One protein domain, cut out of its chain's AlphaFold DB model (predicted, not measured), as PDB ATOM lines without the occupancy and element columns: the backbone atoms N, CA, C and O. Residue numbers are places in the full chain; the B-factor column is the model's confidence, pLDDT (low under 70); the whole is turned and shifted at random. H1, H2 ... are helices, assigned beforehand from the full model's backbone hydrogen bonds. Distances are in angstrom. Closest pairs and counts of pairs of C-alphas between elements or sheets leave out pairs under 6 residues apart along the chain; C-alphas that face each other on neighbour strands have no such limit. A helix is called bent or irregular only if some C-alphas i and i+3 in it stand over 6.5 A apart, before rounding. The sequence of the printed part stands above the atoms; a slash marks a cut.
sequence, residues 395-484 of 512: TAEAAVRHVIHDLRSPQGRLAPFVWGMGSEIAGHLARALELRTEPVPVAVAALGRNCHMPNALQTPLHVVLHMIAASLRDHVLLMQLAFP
ATOM      1  N   THR A 395      13.789  42.714  -5.987       93.44
ATOM      2  CA  THR A 395      15.035  42.099  -5.505       93.44
ATOM      3  C   THR A 395      15.189  42.339  -4.004       93.44
ATOM      4  O   THR A 395      14.647  43.308  -3.473       93.44
ATOM      5  N   ALA A 396      15.968  41.503  -3.310       93.56
ATOM      6  CA  ALA A 396      16.197  41.679  -1.874       93.56
ATOM      7  C   ALA A 396      16.802  43.046  -1.531       93.56
ATOM      8  O   ALA A 396      16.343  43.705  -0.604       93.56
ATOM      9  N   GLU A 397      17.770  43.527  -2.317       95.69
ATOM     10  CA  GLU A 397      18.336  44.863  -2.114       95.69
ATOM     11  C   GLU A 397      17.282  45.967  -2.311       95.69
ATOM     12  O   GLU A 397      17.185  46.870  -1.478       95.69
ATOM     13  N   ALA A 398      16.459  45.887  -3.363       96.31
ATOM     14  CA  ALA A 398      15.409  46.875  -3.605       96.31
ATOM     15  C   ALA A 398      14.335  46.859  -2.505       96.31
ATOM     16  O   ALA A 398      13.949  47.920  -2.020       96.31
ATOM     17  N   ALA A 399      13.910  45.670  -2.068       96.94
ATOM     18  CA  ALA A 399      12.948  45.483  -0.985       96.94
ATOM     19  C   ALA A 399      13.429  46.142   0.315       96.94
ATOM     20  O   ALA A 399      12.708  46.938   0.915       96.94
ATOM     21  N   VAL A 400      14.676  45.877   0.714       98.19
ATOM     22  CA  VAL A 400      15.259  46.444   1.937       98.19
ATOM     23  C   VAL A 400      15.408  47.961   1.833       98.19
ATOM     24  O   VAL A 400      15.024  48.674   2.758       98.19
ATOM     25  N   ARG A 401      15.902  48.486   0.703       98.31
ATOM     26  CA  ARG A 401      16.013  49.941   0.489       98.31
ATOM     27  C   ARG A 401      14.655  50.638   0.534       98.31
ATOM     28  O   ARG A 401      14.554  51.713   1.122       98.31
ATOM     29  N   HIS A 402      13.628  50.029  -0.057       97.94
ATOM     30  CA  HIS A 402      12.269  50.558  -0.037       97.94
ATOM     31  C   HIS A 402      11.734  50.658   1.396       97.94
ATOM     32  O   HIS A 402      11.272  51.720   1.803       97.94
ATOM     33  N   VAL A 403      11.880  49.595   2.191       98.12
ATOM     34  CA  VAL A 403      11.432  49.585   3.591       98.12
ATOM     35  C   VAL A 403      12.228  50.566   4.458       98.12
ATOM     36  O   VAL A 403      11.641  51.251   5.286       98.12
ATOM     37  N   ILE A 404      13.538  50.720   4.241       98.62
ATOM     38  CA  ILE A 404      14.346  51.751   4.923       98.62
ATOM     39  C   ILE A 404      13.814  53.159   4.628       98.62
ATOM     40  O   ILE A 404      13.752  53.991   5.532       98.62
ATOM     41  N   HIS A 405      13.466  53.444   3.370       98.00
ATOM     42  CA  HIS A 405      12.897  54.738   2.994       98.00
ATOM     43  C   HIS A 405      11.548  54.966   3.681       98.00
ATOM     44  O   HIS A 405      11.331  56.033   4.253       98.00
ATOM     45  N   ASP A 406      10.689  53.947   3.683       96.94
ATOM     46  CA  ASP A 406       9.374  53.998   4.314       96.94
ATOM     47  C   ASP A 406       9.464  54.237   5.830       96.94
ATOM     48  O   ASP A 406       8.842  55.154   6.355       96.94
ATOM     49  N   LEU A 407      10.334  53.499   6.528       97.69
ATOM     50  CA  LEU A 407      10.575  53.634   7.972       97.69
ATOM     51  C   LEU A 407      11.125  55.005   8.392       97.69
ATOM     52  O   LEU A 407      10.922  55.435   9.526       97.69
ATOM     53  N   ARG A 408      11.864  55.675   7.501       96.62
ATOM     54  CA  ARG A 408      12.421  57.016   7.744       96.62
ATOM     55  C   ARG A 408      11.439  58.132   7.409       96.62
ATOM     56  O   ARG A 408      11.663  59.269   7.820       96.62
ATOM     57  N   SER A 409      10.390  57.831   6.650       94.31
ATOM     58  CA  SER A 409       9.369  58.797   6.272       94.31
ATOM     59  C   SER A 409       8.332  58.928   7.393       94.31
ATOM     60  O   SER A 409       7.685  57.940   7.735       94.31
ATOM     61  N   PRO A 410       8.083  60.135   7.937       90.06
ATOM     62  CA  PRO A 410       6.997  60.340   8.897       90.06
ATOM     63  C   PRO A 410       5.606  60.065   8.301       90.06
ATOM     64  O   PRO A 410       4.653  59.835   9.036       90.06
ATOM     65  N   GLN A 411       5.488  60.100   6.970       90.12
ATOM     66  CA  GLN A 411       4.281  59.763   6.210       90.12
ATOM     67  C   GLN A 411       4.380  58.379   5.555       90.12
ATOM     68  O   GLN A 411       3.587  58.055   4.671       90.12
ATOM     69  N   GLY A 412       5.384  57.585   5.936       91.12
ATOM     70  CA  GLY A 412       5.555  56.229   5.445       91.12
ATOM     71  C   GLY A 412       4.400  55.322   5.858       91.12
ATOM     72  O   GLY A 412       3.758  55.522   6.890       91.12
ATOM     73  N   ARG A 413       4.163  54.280   5.067       93.81
ATOM     74  CA  ARG A 413       3.164  53.238   5.310       93.81
ATOM     75  C   ARG A 413       3.378  52.549   6.661       93.81
ATOM     76  O   ARG A 413       2.407  52.189   7.318       93.81
ATOM     77  N   LEU A 414       4.634  52.386   7.080       95.50
ATOM     78  CA  LEU A 414       5.010  51.801   8.370       95.50
ATOM     79  C   LEU A 414       4.896  52.764   9.562       95.50
ATOM     80  O   LEU A 414       4.876  52.293  10.696       95.50
ATOM     81  N   ALA A 415       4.796  54.082   9.347       94.19
ATOM     82  CA  ALA A 415       4.823  55.077  10.426       94.19
ATOM     83  C   ALA A 415       3.801  54.822  11.563       94.19
ATOM     84  O   ALA A 415       4.192  54.950  12.726       94.19
ATOM     85  N   PRO A 416       2.549  54.384  11.293       94.38
ATOM     86  CA  PRO A 416       1.573  54.085  12.348       94.38
ATOM     87  C   PRO A 416       1.915  52.864  13.214       94.38
ATOM     88  O   PRO A 416       1.357  52.717  14.296       94.38
ATOM     89  N   PHE A 417       2.806  51.985  12.748       95.75
ATOM     90  CA  PHE A 417       3.069  50.671  13.346       95.75
ATOM     91  C   PHE A 417       4.453  50.550  13.979       95.75
ATOM     92  O   PHE A 417       4.874  49.448  14.312       95.75
ATOM     93  N   VAL A 418       5.210  51.646  14.076       93.50
ATOM     94  CA  VAL A 418       6.594  51.599  14.577       93.50
ATOM     95  C   VAL A 418       6.834  52.447  15.816       93.50
ATOM     96  O   VAL A 418       7.932  52.387  16.345       93.50
ATOM     97  N   TRP A 419       5.854  53.224  16.295       87.81
ATOM     98  CA  TRP A 419       5.897  53.954  17.581       87.81
ATOM     99  C   TRP A 419       7.232  54.663  17.886       87.81
ATOM    100  O   TRP A 419       7.764  54.594  18.989       87.81
ATOM    101  N   GLY A 420       7.813  55.332  16.884       88.88
ATOM    102  CA  GLY A 420       9.099  56.034  17.012       88.88
ATOM    103  C   GLY A 420      10.353  55.173  16.795       88.88
ATOM    104  O   GLY A 420      11.435  55.723  16.601       88.88
ATOM    105  N   MET A 421      10.226  53.848  16.704       95.19
ATOM    106  CA  MET A 421      11.320  52.906  16.414       95.19
ATOM    107  C   MET A 421      11.742  52.884  14.935       95.19
ATOM    108  O   MET A 421      12.706  52.208  14.578       95.19
ATOM    109  N   GLY A 422      11.053  53.617  14.052       96.94
ATOM    110  CA  GLY A 422      11.296  53.578  12.605       96.94
ATOM    111  C   GLY A 422      12.757  53.846  12.219       96.94
ATOM    112  O   GLY A 422      13.343  53.095  11.441       96.94
ATOM    113  N   SER A 423      13.384  54.860  12.824       97.38
ATOM    114  CA  SER A 423      14.791  55.202  12.564       97.38
ATOM    115  C   SER A 423      15.764  54.106  13.023       97.38
ATOM    116  O   SER A 423      16.703  53.772  12.298       97.38
ATOM    117  N   GLU A 424      15.514  53.507  14.191       97.38
ATOM    118  CA  GLU A 424      16.326  52.420  14.750       97.38
ATOM    119  C   GLU A 424      16.265  51.177  13.854       97.38
ATOM    120  O   GLU A 424      17.296  50.689  13.385       97.38
ATOM    121  N   ILE A 425      15.052  50.724  13.521       98.38
ATOM    122  CA  ILE A 425      14.830  49.573  12.638       98.38
ATOM    123  C   ILE A 425      15.469  49.830  11.266       98.38
ATOM    124  O   ILE A 425      16.175  48.968  10.736       98.38
ATOM    125  N   ALA A 426      15.300  51.031  10.704       98.50
ATOM    126  CA  ALA A 426      15.925  51.410   9.439       98.50
ATOM    127  C   ALA A 426      17.462  51.356   9.503       98.50
ATOM    128  O   ALA A 426      18.098  50.976   8.519       98.50
ATOM    129  N   GLY A 427      18.065  51.716  10.641       98.50
ATOM    130  CA  GLY A 427      19.502  51.584  10.886       98.50
ATOM    131  C   GLY A 427      19.972  50.128  10.849       98.50
ATOM    132  O   GLY A 427      20.952  49.816  10.173       98.50
ATOM    133  N   HIS A 428      19.235  49.217  11.487       98.31
ATOM    134  CA  HIS A 428      19.542  47.782  11.470       98.31
ATOM    135  C   HIS A 428      19.411  47.160  10.074       98.31
ATOM    136  O   HIS A 428      20.293  46.417   9.632       98.31
ATOM    137  N   LEU A 429      18.363  47.519   9.328       98.44
ATOM    138  CA  LEU A 429      18.201  47.088   7.937       98.44
ATOM    139  C   LEU A 429      19.311  47.644   7.031       98.44
ATOM    140  O   LEU A 429      19.847  46.918   6.191       98.44
ATOM    141  N   ALA A 430      19.696  48.912   7.220       98.50
ATOM    142  CA  ALA A 430      20.810  49.517   6.495       98.50
ATOM    143  C   ALA A 430      22.123  48.781   6.789       98.50
ATOM    144  O   ALA A 430      22.885  48.501   5.866       98.50
ATOM    145  N   ARG A 431      22.343  48.372   8.044       98.06
ATOM    146  CA  ARG A 431      23.535  47.621   8.431       98.06
ATOM    147  C   ARG A 431      23.620  46.245   7.763       98.06
ATOM    148  O   ARG A 431      24.688  45.869   7.283       98.06
ATOM    149  N   ALA A 432      22.511  45.508   7.679       97.19
ATOM    150  CA  ALA A 432      22.467  44.246   6.930       97.19
ATOM    151  C   ALA A 432      22.786  44.460   5.439       97.19
ATOM    152  O   ALA A 432      23.500  43.664   4.827       97.19
ATOM    153  N   LEU A 433      22.303  45.566   4.864       96.62
ATOM    154  CA  LEU A 433      22.561  45.928   3.474       96.62
ATOM    155  C   LEU A 433      24.023  46.327   3.220       96.62
ATOM    156  O   LEU A 433      24.587  45.952   2.192       96.62
ATOM    157  N   GLU A 434      24.658  47.055   4.135       97.19
ATOM    158  CA  GLU A 434      26.089  47.380   4.067       97.19
ATOM    159  C   GLU A 434      26.943  46.116   4.004       97.19
ATOM    160  O   GLU A 434      27.841  46.016   3.171       97.19
ATOM    161  N   LEU A 435      26.615  45.122   4.831       96.50
ATOM    162  CA  LEU A 435      27.363  43.874   4.921       96.50
ATOM    163  C   LEU A 435      27.055  42.889   3.787       96.50
ATOM    164  O   LEU A 435      27.691  41.845   3.733       96.50
ATOM    165  N   ARG A 436      26.119  43.167   2.867       94.75
ATOM    166  CA  ARG A 436      25.616  42.185   1.876       94.75
ATOM    167  C   ARG A 436      26.691  41.474   1.046       94.75
ATOM    168  O   ARG A 436      26.473  40.361   0.578       94.75
ATOM    169  N   THR A 437      27.848  42.096   0.835       92.62
ATOM    170  CA  THR A 437      28.964  41.496   0.089       92.62
ATOM    171  C   THR A 437      29.903  40.661   0.954       92.62
ATOM    172  O   THR A 437      30.625  39.834   0.394       92.62
ATOM    173  N   GLU A 438      29.878  40.853   2.273       93.88
ATOM    174  CA  GLU A 438      30.705  40.132   3.241       93.88
ATOM    175  C   GLU A 438      30.312  38.656   3.324       93.88
ATOM    176  O   GLU A 438      29.119  38.342   3.245       93.88
ATOM    177  N   PRO A 439      31.279  37.742   3.531       90.62
ATOM    178  CA  PRO A 439      30.986  36.340   3.797       90.62
ATOM    179  C   PRO A 439      30.039  36.177   4.989       90.62
ATOM    180  O   PRO A 439      30.188  36.854   6.009       90.62
ATOM    181  N   VAL A 440      29.103  35.229   4.889       88.88
ATOM    182  CA  VAL A 440      28.095  34.970   5.935       88.88
ATOM    183  C   VAL A 440      28.712  34.836   7.339       88.88
ATOM    184  O   VAL A 440      28.224  35.522   8.234       88.88
ATOM    185  N   PRO A 441      29.806  34.079   7.577       86.94
ATOM    186  CA  PRO A 441      30.390  33.983   8.920       86.94
ATOM    187  C   PRO A 441      30.859  35.329   9.495       86.94
ATOM    188  O   PRO A 441      30.684  35.586  10.686       86.94
ATOM    189  N   VAL A 442      31.409  36.206   8.648       90.31
ATOM    190  CA  VAL A 442      31.886  37.544   9.038       90.31
ATOM    191  C   VAL A 442      30.703  38.437   9.406       90.31
ATOM    192  O   VAL A 442      30.699  39.070  10.462       90.31
ATOM    193  N   ALA A 443      29.663  38.447   8.574       93.25
ATOM    194  CA  ALA A 443      28.468  39.231   8.841       93.25
ATOM    195  C   ALA A 443      27.704  38.728  10.073       93.25
ATOM    196  O   ALA A 443      27.288  39.536  10.895       93.25
ATOM    197  N   VAL A 444      27.581  37.411  10.263       89.62
ATOM    198  CA  VAL A 444      26.957  36.805  11.452       89.62
ATOM    199  C   VAL A 444      27.719  37.171  12.729       89.62
ATOM    200  O   VAL A 444      27.097  37.418  13.761       89.62
ATOM    201  N   ALA A 445      29.053  37.239  12.685       88.69
ATOM    202  CA  ALA A 445      29.850  37.712  13.818       88.69
ATOM    203  C   ALA A 445      29.575  39.193  14.147       88.69
ATOM    204  O   ALA A 445      29.545  39.558  15.320       88.69
ATOM    205  N   ALA A 446      29.328  40.027  13.132       92.75
ATOM    206  CA  ALA A 446      29.025  41.447  13.305       92.75
ATOM    207  C   ALA A 446      27.565  41.728  13.715       92.75
ATOM    208  O   ALA A 446      27.307  42.665  14.465       92.75
ATOM    209  N   LEU A 447      26.613  40.946  13.204       92.88
ATOM    210  CA  LEU A 447      25.171  41.142  13.389       92.88
ATOM    211  C   LEU A 447      24.593  40.336  14.561       92.88
ATOM    212  O   LEU A 447      23.495  40.633  15.026       92.88
ATOM    213  N   GLY A 448      25.306  39.315  15.035       89.50
ATOM    214  CA  GLY A 448      24.838  38.407  16.077       89.50
ATOM    215  C   GLY A 448      23.863  37.335  15.570       89.50
ATOM    216  O   GLY A 448      23.417  37.342  14.424       89.50
ATOM    217  N   ARG A 449      23.560  36.354  16.431       86.31
ATOM    218  CA  ARG A 449      22.870  35.102  16.046       86.31
ATOM    219  C   ARG A 449      21.918  34.544  17.110       86.31
ATOM    220  O   ARG A 449      21.898  33.349  17.370       86.31
ATOM    221  N   ASN A 450      21.162  35.407  17.777       86.12
ATOM    222  CA  ASN A 450      20.215  34.997  18.817       86.12
ATOM    223  C   ASN A 450      18.770  35.320  18.408       86.12
ATOM    224  O   ASN A 450      18.532  35.964  17.389       86.12
ATOM    225  N   CYS A 451      17.812  34.857  19.207       86.12
ATOM    226  CA  CYS A 451      16.386  35.075  18.973       86.12
ATOM    227  C   CYS A 451      15.908  36.503  19.289       86.12
ATOM    228  O   CYS A 451      14.747  36.812  19.029       86.12
ATOM    229  N   HIS A 452      16.753  37.372  19.849       89.38
ATOM    230  CA  HIS A 452      16.374  38.749  20.145       89.38
ATOM    231  C   HIS A 452      16.472  39.621  18.894       89.38
ATOM    232  O   HIS A 452      17.337  39.429  18.033       89.38
ATOM    233  N   MET A 453      15.600  40.621  18.817       92.94
ATOM    234  CA  MET A 453      15.776  41.708  17.866       92.94
ATOM    235  C   MET A 453      16.950  42.594  18.309       92.94
ATOM    236  O   MET A 453      17.171  42.747  19.513       92.94
ATOM    237  N   PRO A 454      17.741  43.132  17.368       95.56
ATOM    238  CA  PRO A 454      17.547  43.107  15.909       95.56
ATOM    239  C   PRO A 454      18.056  41.827  15.211       95.56
ATOM    240  O   PRO A 454      17.744  41.597  14.041       95.56
ATOM    241  N   ASN A 455      18.842  40.996  15.904       94.00
ATOM    242  CA  ASN A 455      19.619  39.885  15.337       94.00
ATOM    243  C   ASN A 455      18.752  38.889  14.553       94.00
ATOM    244  O   ASN A 455      19.114  38.489  13.445       94.00
ATOM    245  N   ALA A 456      17.589  38.535  15.104       92.44
ATOM    246  CA  ALA A 456      16.668  37.570  14.512       92.44
ATOM    247  C   ALA A 456      16.054  38.012  13.168       92.44
ATOM    248  O   ALA A 456      15.647  37.155  12.388       92.44
ATOM    249  N   LEU A 457      16.012  39.317  12.869       94.56
ATOM    250  CA  LEU A 457      15.589  39.828  11.559       94.56
ATOM    251  C   LEU A 457      16.791  40.111  10.650       94.56
ATOM    252  O   LEU A 457      16.821  39.674   9.498       94.56
ATOM    253  N   GLN A 458      17.790  40.844  11.149       94.50
ATOM    254  CA  GLN A 458      18.868  41.377  10.310       94.50
ATOM    255  C   GLN A 458      19.823  40.289   9.791       94.50
ATOM    256  O   GLN A 458      20.291  40.378   8.656       94.50
ATOM    257  N   THR A 459      20.100  39.250  10.588       94.31
ATOM    258  CA  THR A 459      21.070  38.207  10.221       94.31
ATOM    259  C   THR A 459      20.534  37.281   9.124       94.31
ATOM    260  O   THR A 459      21.221  37.125   8.113       94.31
ATOM    261  N   PRO A 460      19.307  36.726   9.213       93.62
ATOM    262  CA  PRO A 460      18.723  35.982   8.094       93.62
ATOM    263  C   PRO A 460      18.554  36.840   6.835       93.62
ATOM    264  O   PRO A 460      18.782  36.365   5.722       93.62
ATOM    265  N   LEU A 461      18.211  38.123   6.996       95.25
ATOM    266  CA  LEU A 461      18.093  39.050   5.873       95.25
ATOM    267  C   LEU A 461      19.433  39.257   5.153       95.25
ATOM    268  O   LEU A 461      19.468  39.270   3.921       95.25
ATOM    269  N   HIS A 462      20.539  39.370   5.896       96.31
ATOM    270  CA  HIS A 462      21.882  39.410   5.313       96.31
ATOM    271  C   HIS A 462      22.175  38.163   4.474       96.31
ATOM    272  O   HIS A 462      22.649  38.306   3.350       96.31
ATOM    273  N   VAL A 463      21.834  36.963   4.957       91.69
ATOM    274  CA  VAL A 463      22.045  35.714   4.202       91.69
ATOM    275  C   VAL A 463      21.318  35.758   2.856       91.69
ATOM    276  O   VAL A 463      21.911  35.436   1.827       91.69
ATOM    277  N   VAL A 464      20.064  36.221   2.836       91.62
ATOM    278  CA  VAL A 464      19.291  36.390   1.592       91.62
ATOM    279  C   VAL A 464      19.968  37.394   0.652       91.62
ATOM    280  O   VAL A 464      20.141  37.112  -0.536       91.62
ATOM    281  N   LEU A 465      20.394  38.548   1.175       93.25
ATOM    282  CA  LEU A 465      21.095  39.578   0.402       93.25
ATOM    283  C   LEU A 465      22.416  39.054  -0.187       93.25
ATOM    284  O   LEU A 465      22.708  39.291  -1.361       93.25
ATOM    285  N   HIS A 466      23.189  38.311   0.607       91.38
ATOM    286  CA  HIS A 466      24.474  37.753   0.211       91.38
ATOM    287  C   HIS A 466      24.329  36.664  -0.850       91.38
ATOM    288  O   HIS A 466      25.049  36.680  -1.850       91.38
ATOM    289  N   MET A 467      23.389  35.732  -0.669       82.00
ATOM    290  CA  MET A 467      23.244  34.584  -1.564       82.00
ATOM    291  C   MET A 467      22.771  34.979  -2.958       82.00
ATOM    292  O   MET A 467      23.272  34.454  -3.954       82.00
ATOM    293  N   ILE A 468      21.881  35.966  -3.049       74.06
ATOM    294  CA  ILE A 468      21.439  36.508  -4.338       74.06
ATOM    295  C   ILE A 468      22.592  37.256  -5.027       74.06
ATOM    296  O   ILE A 468      22.814  37.078  -6.226       74.06
ATOM    297  N   ALA A 469      23.375  38.042  -4.281       64.56
ATOM    298  CA  ALA A 469      24.540  38.738  -4.826       64.56
ATOM    299  C   ALA A 469      25.654  37.772  -5.278       64.56
ATOM    300  O   ALA A 469      26.313  38.015  -6.290       64.56
ATOM    301  N   ALA A 470      25.880  36.676  -4.549       61.06
ATOM    302  CA  ALA A 470      26.834  35.631  -4.914       61.06
ATOM    303  C   ALA A 470      26.398  34.870  -6.177       61.06
ATOM    304  O   ALA A 470      27.178  34.778  -7.118       61.06
ATOM    305  N   SER A 471      25.133  34.440  -6.261       60.41
ATOM    306  CA  SER A 471      24.609  33.745  -7.446       60.41
ATOM    307  C   SER A 471      24.715  34.593  -8.721       60.41
ATOM    308  O   SER A 471      25.092  34.087  -9.778       60.41
ATOM    309  N   LEU A 472      24.459  35.905  -8.630       55.59
ATOM    310  CA  LEU A 472      24.655  36.825  -9.754       55.59
ATOM    311  C   LEU A 472      26.135  36.974 -10.135       55.59
ATOM    312  O   LEU A 472      26.444  37.026 -11.324       55.59
ATOM    313  N   ARG A 473      27.055  37.005  -9.159       56.12
ATOM    314  CA  ARG A 473      28.505  37.022  -9.425       56.12
ATOM    315  C   ARG A 473      28.958  35.753 -10.134       56.12
ATOM    316  O   ARG A 473      29.662  35.867 -11.131       56.12
ATOM    317  N   ASP A 474      28.503  34.584  -9.691       47.97
ATOM    318  CA  ASP A 474      28.844  33.303 -10.316       47.97
ATOM    319  C   ASP A 474      28.286  33.206 -11.741       47.97
ATOM    320  O   ASP A 474      28.972  32.736 -12.647       47.97
ATOM    321  N   HIS A 475      27.082  33.732 -11.987       44.25
ATOM    322  CA  HIS A 475      26.523  33.831 -13.336       44.25
ATOM    323  C   HIS A 475      27.282  34.814 -14.237       44.25
ATOM    324  O   HIS A 475      27.505  34.510 -15.409       44.25
ATOM    325  N   VAL A 476      27.712  35.966 -13.716       44.97
ATOM    326  CA  VAL A 476      28.532  36.933 -14.465       44.97
ATOM    327  C   VAL A 476      29.922  36.364 -14.750       44.97
ATOM    328  O   VAL A 476      30.389  36.483 -15.878       44.97
ATOM    329  N   LEU A 477      30.546  35.679 -13.790       37.47
ATOM    330  CA  LEU A 477      31.812  34.964 -13.974       37.47
ATOM    331  C   LEU A 477      31.674  33.837 -15.000       37.47
ATOM    332  O   LEU A 477      32.515  33.722 -15.883       37.47
ATOM    333  N   LEU A 478      30.591  33.057 -14.965       34.81
ATOM    334  CA  LEU A 478      30.302  32.047 -15.987       34.81
ATOM    335  C   LEU A 478      30.082  32.672 -17.372       34.81
ATOM    336  O   LEU A 478      30.534  32.103 -18.361       34.81
ATOM    337  N   MET A 479      29.451  33.847 -17.470       36.81
ATOM    338  CA  MET A 479      29.323  34.568 -18.744       36.81
ATOM    339  C   MET A 479      30.648  35.189 -19.214       36.81
ATOM    340  O   MET A 479      30.918  35.177 -20.410       36.81
ATOM    341  N   GLN A 480      31.499  35.672 -18.308       40.56
ATOM    342  CA  GLN A 480      32.832  36.200 -18.624       40.56
ATOM    343  C   GLN A 480      33.820  35.088 -19.015       40.56
ATOM    344  O   GLN A 480      34.643  35.279 -19.904       40.56
ATOM    345  N   LEU A 481      33.704  33.902 -18.413       40.00
ATOM    346  CA  LEU A 481      34.476  32.711 -18.781       40.00
ATOM    347  C   LEU A 481      33.949  32.050 -20.066       40.00
ATOM    348  O   LEU A 481      34.728  31.453 -20.806       40.00
ATOM    349  N   ALA A 482      32.650  32.177 -20.368       35.59
ATOM    350  CA  ALA A 482      32.061  31.723 -21.631       35.59
ATOM    351  C   ALA A 482      32.332  32.676 -22.813       35.59
ATOM    352  O   ALA A 482      32.209  32.263 -23.967       35.59
ATOM    353  N   PHE A 483      32.725  33.925 -22.542       35.56
ATOM    354  CA  PHE A 483      33.122  34.917 -23.540       35.56
ATOM    355  C   PHE A 483      34.413  35.625 -23.104       35.56
ATOM    356  O   PHE A 483      34.353  36.771 -22.651       35.56
ATOM    357  N   PRO A 484      35.591  34.983 -23.237       33.66
ATOM    358  CA  PRO A 484      36.843  35.693 -23.037       33.66
ATOM    359  C   PRO A 484      36.901  36.858 -24.029       33.66
ATOM    360  O   PRO A 484      36.801  36.669 -25.244       33.66
TER     361      PRO A 484
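What this domain is: This is residues 395 to 484 of the 512 residues of an uncharacterized protein of Volvox carteri f. nagariensis (UniProt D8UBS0). Two helical hairpins, H1 with H2 and H3 with H4, are packed together through H2 and the first part of the long H4, and they make a flat body from which the last part of H4 sticks out as an arm. H2 runs in the middle of the body, with H1 on one side of it and the short H3 near its far end, while residues 471 to 484, of which 471 to 482 belong to H4, stand free. The printed part has 90 residues with four named helices in the order H1, H2, H3, H4 and no named strand; the class is all helix. The whole is loose, with a radius of gyration of the C-alphas of 15.6 A, and spans 54 by 29 by 14 A, the arm making much of the length.

Where its parts are: The printed part begins at Thr 395, and H1 covers residues 396 to 408, from C-alpha 396 at (16.197, 41.679, -1.874) to C-alpha 408 at (12.421, 57.016, 7.744), 18.5 A. Residues 409 to 421 hold no named element. H2 covers residues 422 to 437 and measures 24.8 A from first to last C-alpha; its C-alpha 422 is at (11.296, 53.578, 12.605). H2 is irregular, with 7.7 A between C-alphas 434 and 437. H3 covers residues 440 to 447 and measures 10.1 A. H4, the longest helix with 28 residues, covers residues 455 to 482 and measures 39.9 A, ending with C-alpha 482 at (32.061, 31.723, -21.631). H4 is neither bent nor irregular, but only just: C-alphas 456 and 459 are 6.2 A apart.

How they stand to each other: H1 and H2 form a helical hairpin: they touch and run opposite ways at a shallow tilt of 23 degrees, and their closest C-alphas, those of Leu 407 and Gly 422, are 4.7 A apart. H1 also touches H4, with residues 396 to 397 alone meeting residues 464 to 468 of H4. Their closest C-alphas, those of Ala 396 and Leu 465, are 5.8 A apart, and the two run opposite ways at a steep tilt of 39 degrees. H2 touches H4 along residues 458 to 470 of H4 alone, the closest C-alphas being those of Arg 436 and His 466 at 4.9 A. These two run the same way at a shallow tilt of 32 degrees, only just short of steep. H2 and H3 are close but not clearly touching, with the C-alphas of Leu 435 and Ala 443 the closest at 6.2 A. H3 and H4 form the second helical hairpin, touching through residues 455 to 466 of H4 alone. Their closest C-alphas, those of Leu 447 and Thr 459, are 6.0 A apart, and they run opposite ways at a shallow tilt of 32 degrees, only just short of steep. H1 and H3 are apart. The helix packing is mostly aligned, three of the four touching pairs being at a shallow tilt. Every O i to N i+4 pair is within hydrogen-bond range in H1 and H3, against 11 of 12 in H2 and 23 of 24 in H4.

The domain as a whole: The two C-alphas farthest apart are those of Trp 419 and Pro 484, at 54.2 A. Without the residues that stand free, the body has 76 residues and spans 36 by 26 by 14 A. The printed part has no cut. The link from H1 to H2 is long, with 13 residues; the link from H2 to H3 is tight, and that from H3 to H4 is short. The mean pLDDT of the printed part is 85.1, and residues 469 to 484 are under 70.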